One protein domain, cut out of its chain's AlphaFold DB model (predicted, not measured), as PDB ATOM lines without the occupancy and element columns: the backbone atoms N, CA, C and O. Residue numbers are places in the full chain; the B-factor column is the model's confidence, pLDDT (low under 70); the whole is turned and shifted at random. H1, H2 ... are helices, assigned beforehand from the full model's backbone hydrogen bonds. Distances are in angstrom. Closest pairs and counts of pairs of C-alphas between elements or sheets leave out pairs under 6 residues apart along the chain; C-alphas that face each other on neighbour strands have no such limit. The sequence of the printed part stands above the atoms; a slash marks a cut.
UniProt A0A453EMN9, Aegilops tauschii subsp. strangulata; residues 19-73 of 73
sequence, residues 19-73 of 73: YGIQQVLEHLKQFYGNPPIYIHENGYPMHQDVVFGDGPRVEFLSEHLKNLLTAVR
ATOM      1  N   TYR A  19     166.634 148.622 189.364       93.25
ATOM      2  CA  TYR A  19     165.548 149.614 189.379       93.25
ATOM      3  C   TYR A  19     164.434 149.339 188.353       93.25
ATOM      4  O   TYR A  19     163.369 149.949 188.432       93.25
ATOM      5  N   GLY A  20     164.642 148.431 187.390       94.06
ATOM      6  CA  GLY A  20     163.649 148.133 186.356       94.06
ATOM      7  C   GLY A  20     162.325 147.631 186.938       94.06
ATOM      8  O   GLY A  20     161.255 148.030 186.484       94.06
ATOM      9  N   ILE A  21     162.383 146.833 188.010       95.88
ATOM     10  CA  ILE A  21     161.184 146.324 188.687       95.88
ATOM     11  C   ILE A  21     160.355 147.439 189.331       95.88
ATOM     12  O   ILE A  21     159.131 147.402 189.265       95.88
ATOM     13  N   GLN A  22     161.009 148.461 189.891       97.19
ATOM     14  CA  GLN A  22     160.324 149.629 190.439       97.19
ATOM     15  C   GLN A  22     159.588 150.383 189.327       97.19
ATOM     16  O   GLN A  22     158.403 150.665 189.470       97.19
ATOM     17  N   GLN A  23     160.257 150.639 188.200       96.69
ATOM     18  CA  GLN A  23     159.656 151.368 187.078       96.69
ATOM     19  C   GLN A  23     158.437 150.641 186.497       96.69
ATOM     20  O   GLN A  23     157.428 151.275 186.194       96.69
ATOM     21  N   VAL A  24     158.497 149.310 186.375       96.38
ATOM     22  CA  VAL A  24     157.352 148.507 185.918       96.38
ATOM     23  C   VAL A  24     156.178 148.632 186.888       96.38
ATOM     24  O   VAL A  24     155.051 148.863 186.452       96.38
ATOM     25  N   LEU A  25     156.418 148.520 188.196       97.25
ATOM     26  CA  LEU A  25     155.355 148.639 189.197       97.25
ATOM     27  C   LEU A  25     154.750 150.046 189.241       97.25
ATOM     28  O   LEU A  25     153.530 150.184 189.312       97.25
ATOM     29  N   GLU A  26     155.574 151.088 189.143       96.88
ATOM     30  CA  GLU A  26     155.112 152.476 189.052       96.88
ATOM     31  C   GLU A  26     154.268 152.706 187.795       96.88
ATOM     32  O   GLU A  26     153.208 153.330 187.872       96.88
ATOM     33  N   HIS A  27     154.681 152.148 186.655       97.50
ATOM     34  CA  HIS A  27     153.912 152.210 185.417       97.50
ATOM     35  C   HIS A  27     152.551 151.511 185.561       97.50
ATOM     36  O   HIS A  27     151.515 152.093 185.240       97.50
ATOM     37  N   LEU A  28     152.524 150.289 186.100       97.31
ATOM     38  CA  LEU A  28     151.273 149.564 186.340       97.31
ATOM     39  C   LEU A  28     150.344 150.339 187.283       97.31
ATOM     40  O   LEU A  28     149.149 150.475 187.020       97.31
ATOM     41  N   LYS A  29     150.900 150.930 188.342       96.50
ATOM     42  CA  LYS A  29     150.160 151.785 189.274       96.50
ATOM     43  C   LYS A  29     149.537 152.998 188.584       96.50
ATOM     44  O   LYS A  29     148.358 153.270 188.800       96.50
ATOM     45  N   GLN A  30     150.305 153.707 187.758       97.62
ATOM     46  CA  GLN A  30     149.873 154.940 187.093       97.62
ATOM     47  C   GLN A  30     148.845 154.697 185.983       97.62
ATOM     48  O   GLN A  30     147.894 155.466 185.857       97.62
ATOM     49  N   PHE A  31     149.026 153.643 185.186       98.25
ATOM     50  CA  PHE A  31     148.283 153.469 183.934       98.25
ATOM     51  C   PHE A  31     147.214 152.372 183.974       98.25
ATOM     52  O   PHE A  31     146.368 152.333 183.085       98.25
ATOM     53  N   TYR A  32     147.200 151.514 185.002       97.81
ATOM     54  CA  TYR A  32     146.271 150.378 185.094       97.81
ATOM     55  C   TYR A  32     145.374 150.417 186.338       97.81
ATOM     56  O   TYR A  32     144.800 149.403 186.727       97.81
ATOM     57  N   GLY A  33     145.223 151.588 186.964       96.25
ATOM     58  CA  GLY A  33     144.309 151.767 188.097       96.25
ATOM     59  C   GLY A  33     144.794 151.118 189.394       96.25
ATOM     60  O   GLY A  33     143.972 150.754 190.228       96.25
ATOM     61  N   ASN A  34     146.115 150.981 189.558       96.62
ATOM     62  CA  ASN A  34     146.752 150.425 190.755       96.62
ATOM     63  C   ASN A  34     146.133 149.094 191.235       96.62
ATOM     64  O   ASN A  34     145.626 149.018 192.360       96.62
ATOM     65  N   PRO A  35     146.143 148.045 190.394       97.19
ATOM     66  CA  PRO A  35     145.588 146.755 190.772       97.19
ATOM     67  C   PRO A  35     146.458 146.083 191.852       97.19
ATOM     68  O   PRO A  35     147.646 146.389 191.965       97.19
ATOM     69  N   PRO A  36     145.921 145.120 192.621       97.12
ATOM     70  CA  PRO A  36     146.747 144.198 193.397       97.12
ATOM     71  C   PRO A  36     147.693 143.417 192.471       97.12
ATOM     72  O   PRO A  36     147.249 142.849 191.474       97.12
ATOM     73  N   ILE A  37     148.989 143.378 192.794       96.94
ATOM     74  CA  ILE A  37     150.023 142.748 191.957       96.94
ATOM     75  C   ILE A  37     150.673 141.584 192.708       96.94
ATOM     76  O   ILE A  37     151.092 141.732 193.855       96.94
ATOM     77  N   TYR A  38     150.812 140.449 192.020       96.81
ATOM     78  CA  TYR A  38     151.586 139.289 192.459       96.81
ATOM     79  C   TYR A  38     152.698 139.018 191.449       96.81
ATOM     80  O   TYR A  38     152.446 138.886 190.251       96.81
ATOM     81  N   ILE A  39     153.936 138.931 191.927       96.56
ATOM     82  CA  ILE A  39     155.091 138.608 191.090       96.56
ATOM     83  C   ILE A  39     155.279 137.098 191.141       96.56
ATOM     84  O   ILE A  39     155.700 136.559 192.161       96.56
ATOM     85  N   HIS A  40     154.927 136.422 190.050       97.12
ATOM     86  CA  HIS A  40     155.027 134.965 189.959       97.12
ATOM     87  C   HIS A  40     156.469 134.488 189.749       97.12
ATOM     88  O   HIS A  40     156.818 133.403 190.204       97.12
ATOM     89  N   GLU A  41     157.312 135.302 189.106       95.88
ATOM     90  CA  GLU A  41     158.698 134.955 188.798       95.88
ATOM     91  C   GLU A  41     159.629 136.162 188.959       95.88
ATOM     92  O   GLU A  41     159.361 137.259 188.469       95.88
ATOM     93  N   ASN A  42     160.751 135.944 189.639       93.50
ATOM     94  CA  ASN A  42     161.881 136.861 189.699       93.50
ATOM     95  C   ASN A  42     163.141 136.030 189.962       93.50
ATOM     96  O   ASN A  42     163.222 135.330 190.969       93.50
ATOM     97  N   GLY A  43     164.109 136.061 189.049       91.31
ATOM     98  CA  GLY A  43     165.290 135.219 189.176       91.31
ATOM     99  C   GLY A  43     166.428 135.636 188.262       91.31
ATOM    100  O   GLY A  43     166.242 136.393 187.312       91.31
ATOM    101  N   TYR A  44     167.608 135.103 188.572       88.25
ATOM    102  CA  TYR A  44     168.826 135.308 187.803       88.25
ATOM    103  C   TYR A  44     169.331 133.963 187.264       88.25
ATOM    104  O   TYR A  44     169.549 133.033 188.063       88.25
ATOM    105  N   PRO A  45     169.501 133.826 185.935       85.19
ATOM    106  CA  PRO A  45     169.978 132.589 185.342       85.19
ATOM    107  C   PRO A  45     171.434 132.339 185.743       85.19
ATOM    108  O   PRO A  45     172.262 133.242 185.741       85.19
ATOM    109  N   MET A  46     171.754 131.085 186.049       79.00
ATOM    110  CA  MET A  46     173.125 130.628 186.281       79.00
ATOM    111  C   MET A  46     173.375 129.383 185.440       79.00
ATOM    112  O   MET A  46     172.457 128.591 185.222       79.00
ATOM    113  N   HIS A  47     174.616 129.199 184.989       77.50
ATOM    114  CA  HIS A  47     175.017 127.935 184.379       77.50
ATOM    115  C   HIS A  47     174.833 126.786 185.375       77.50
ATOM    116  O   HIS A  47     175.162 126.919 186.553       77.50
ATOM    117  N   GLN A  48     174.313 125.660 184.884       71.12
ATOM    118  CA  GLN A  48     174.003 124.479 185.697       71.12
ATOM    119  C   GLN A  48     175.251 123.882 186.370       71.12
ATOM    120  O   GLN A  48     175.143 123.291 187.438       71.12
ATOM    121  N   ASP A  49     176.432 124.113 185.790       75.12
ATOM    122  CA  ASP A  49     177.717 123.617 186.296       75.12
ATOM    123  C   ASP A  49     178.289 124.467 187.448       75.12
ATOM    124  O   ASP A  49     179.335 124.140 188.016       75.12
ATOM    125  N   VAL A  50     177.629 125.573 187.816       70.62
ATOM    126  CA  VAL A  50     178.042 126.415 188.946       70.62
ATOM    127  C   VAL A  50     177.582 125.766 190.251       70.62
ATOM    128  O   VAL A  50     176.482 126.004 190.737       70.62
ATOM    129  N   VAL A  51     178.455 124.937 190.827       66.12
ATOM    130  CA  VAL A  51     178.223 124.267 192.122       66.12
ATOM    131  C   VAL A  51     178.534 125.194 193.309       66.12
ATOM    132  O   VAL A  51     177.923 125.082 194.370       66.12
ATOM    133  N   PHE A  52     179.464 126.139 193.131       74.12
ATOM    134  CA  PHE A  52     179.893 127.098 194.153       74.12
ATOM    135  C   PHE A  52     179.945 128.517 193.574       74.12
ATOM    136  O   PHE A  52     180.382 128.706 192.443       74.12
ATOM    137  N   GLY A  53     179.566 129.521 194.372       75.69
ATOM    138  CA  GLY A  53     179.708 130.936 194.003       75.69
ATOM    139  C   GLY A  53     178.472 131.561 193.353       75.69
ATOM    140  O   GLY A  53     178.554 132.110 192.260       75.69
ATOM    141  N   ASP A  54     177.343 131.555 194.063       83.25
ATOM    142  CA  ASP A  54     176.063 132.133 193.614       83.25
ATOM    143  C   ASP A  54     175.945 133.658 193.851       83.25
ATOM    144  O   ASP A  54     174.858 134.213 194.011       83.25
ATOM    145  N   GLY A  55     177.084 134.355 193.914       87.19
ATOM    146  CA  GLY A  55     177.161 135.792 194.206       87.19
ATOM    147  C   GLY A  55     176.316 136.666 193.269       87.19
ATOM    148  O   GLY A  55     175.542 137.476 193.773       87.19
ATOM    149  N   PRO A  56     176.379 136.474 191.935       86.12
ATOM    150  CA  PRO A  56     175.577 137.255 190.994       86.12
ATOM    151  C   PRO A  56     174.064 137.127 191.219       86.12
ATOM    152  O   PRO A  56     173.342 138.118 191.131       86.12
ATOM    153  N   ARG A  57     173.567 135.930 191.564       88.38
ATOM    154  CA  ARG A  57     172.145 135.733 191.882       88.38
ATOM    155  C   ARG A  57     171.764 136.440 193.177       88.38
ATOM    156  O   ARG A  57     170.707 137.065 193.234       88.38
ATOM    157  N   VAL A  58     172.614 136.360 194.203       91.06
ATOM    158  CA  VAL A  58     172.397 137.065 195.476       91.06
ATOM    159  C   VAL A  58     172.352 138.574 195.254       91.06
ATOM    160  O   VAL A  58     171.456 139.230 195.779       91.06
ATOM    161  N   GLU A  59     173.272 139.119 194.461       91.25
ATOM    162  CA  GLU A  59     173.318 140.541 194.115       91.25
ATOM    163  C   GLU A  59     172.052 140.963 193.360       91.25
ATOM    164  O   GLU A  59     171.344 141.862 193.816       91.25
ATOM    165  N   PHE A  60     171.686 140.238 192.296       92.38
ATOM    166  CA  PHE A  60     170.466 140.489 191.528       92.38
ATOM    167  C   PHE A  60     169.214 140.511 192.411       92.38
ATOM    168  O   PHE A  60     168.437 141.466 192.358       92.38
ATOM    169  N   LEU A  61     169.010 139.472 193.231       94.50
ATOM    170  CA  LEU A  61     167.827 139.361 194.086       94.50
ATOM    171  C   LEU A  61     167.822 140.449 195.163       94.50
ATOM    172  O   LEU A  61     166.778 141.040 195.434       94.50
ATOM    173  N   SER A  62     168.981 140.758 195.747       95.94
ATOM    174  CA  SER A  62     169.110 141.799 196.774       95.94
ATOM    175  C   SER A  62     168.766 143.183 196.223       95.94
ATOM    176  O   SER A  62     168.032 143.943 196.859       95.94
ATOM    177  N   GLU A  63     169.244 143.509 195.021       95.94
ATOM    178  CA  GLU A  63     168.905 144.763 194.350       95.94
ATOM    179  C   GLU A  63     167.426 144.831 193.954       95.94
ATOM    180  O   GLU A  63     166.781 145.859 194.180       95.94
ATOM    181  N   HIS A  64     166.854 143.748 193.418       96.25
ATOM    182  CA  HIS A  64     165.432 143.698 193.069       96.25
ATOM    183  C   HIS A  64     164.540 143.859 194.300       96.25
ATOM    184  O   HIS A  64     163.622 144.675 194.279       96.25
ATOM    185  N   LEU A  65     164.834 143.161 195.400       97.00
ATOM    186  CA  LEU A  65     164.089 143.286 196.656       97.00
ATOM    187  C   LEU A  65     164.168 144.702 197.239       97.00
ATOM    188  O   LEU A  65     163.165 145.225 197.728       97.00
ATOM    189  N   LYS A  66     165.332 145.357 197.149       97.81
ATOM    190  CA  LYS A  66     165.487 146.758 197.567       97.81
ATOM    191  C   LYS A  66     164.578 147.690 196.762       97.81
ATOM    192  O   LYS A  66     163.924 148.547 197.349       97.81
ATOM    193  N   ASN A  67     164.520 147.527 195.442       97.69
ATOM    194  CA  ASN A  67     163.686 148.365 194.576       97.69
ATOM    195  C   ASN A  67     162.190 148.020 194.686       97.69
ATOM    196  O   ASN A  67     161.354 148.919 194.632       97.69
ATOM    197  N   LEU A  68     161.842 146.756 194.944       96.50
ATOM    198  CA  LEU A  68     160.481 146.351 195.312       96.50
ATOM    199  C   LEU A  68     160.010 147.055 196.583       96.50
ATOM    200  O   LEU A  68     158.917 147.612 196.612       96.50
ATOM    201  N   LEU A  69     160.850 147.080 197.619       97.25
ATOM    202  CA  LEU A  69     160.553 147.801 198.854       97.25
ATOM    203  C   LEU A  69     160.351 149.302 198.603       97.25
ATOM    204  O   LEU A  69     159.475 149.899 199.221       97.25
ATOM    205  N   THR A  70     161.131 149.906 197.706       97.25
ATOM    206  CA  THR A  70     160.926 151.302 197.295       97.25
ATOM    207  C   THR A  70     159.578 151.499 196.604       97.25
ATOM    208  O   THR A  70     158.890 152.451 196.931       97.25
ATOM    209  N   ALA A  71     159.171 150.600 195.704       94.94
ATOM    210  CA  ALA A  71     157.909 150.715 194.965       94.94
ATOM    211  C   ALA A  71     156.651 150.542 195.842       94.94
ATOM    212  O   ALA A  71     155.578 151.039 195.496       94.94
ATOM    213  N   VAL A  72     156.771 149.805 196.953       92.44
ATOM    214  CA  VAL A  72     155.683 149.588 197.922       92.44
ATOM    215  C   VAL A  72     155.533 150.758 198.904       92.44
ATOM    216  O   VAL A  72     154.435 150.969 199.419       92.44
ATOM    217  N   ARG A  73     156.621 151.484 199.188       86.00
ATOM    218  CA  ARG A  73     156.634 152.638 200.100       86.00
ATOM    219  C   ARG A  73     155.999 153.872 199.468       86.00
ATOM    220  O   ARG A  73     155.359 154.617 200.240       86.00
TER     221      ARG A  73
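What this domain is: This is residues 19 to 73 of the 73 residues of a protein of Aegilops tauschii subsp. strangulata (UniProt A0A453EMN9). H2, the long helix, and the shorter H1 run the same way, overlapping only in part, side by side where residues 64 to 71 of H2 meet residues 21 to 26 of H1. From the end of H1 a long stretch without a named element, residues 32 to 54, runs back along the length of the model to the start of H2, and its residues 47 to 53 stick out at one end. The printed part has 55 residues, with two named helices, H1 then H2, and no named strand; its class is all helix. It is a loose rod, with a radius of gyration of the C-alphas of 14.0 A and spans of 44 by 18 by 14 A.

How they stand to each other: H2, residues 55 to 72, and H1, residues 20 to 31, touch, and the closest C-alphas are those of Ala 71 and Gln 22, 5.2 A apart. Their lines stand at a shallow tilt of 25 degrees. In H1 and H2 every O i to N i+4 pair is within hydrogen-bond range.

Where its parts are: H2 measures 25.8 A from C-alpha 55 at (177.161, 135.792, 194.206) to C-alpha 72 at (155.683, 149.588, 197.922). H1 measures 16.4 A and begins with C-alpha 20 at (163.649, 148.133, 186.356).

The domain as a whole: The two C-alphas farthest apart, those of Gly 33 and Val 51, are 43.8 A apart. The link from H1 to H2 is long, and the printed part has no cut. Mean pLDDT of the printed part is 91.4; residue 51 is under 70.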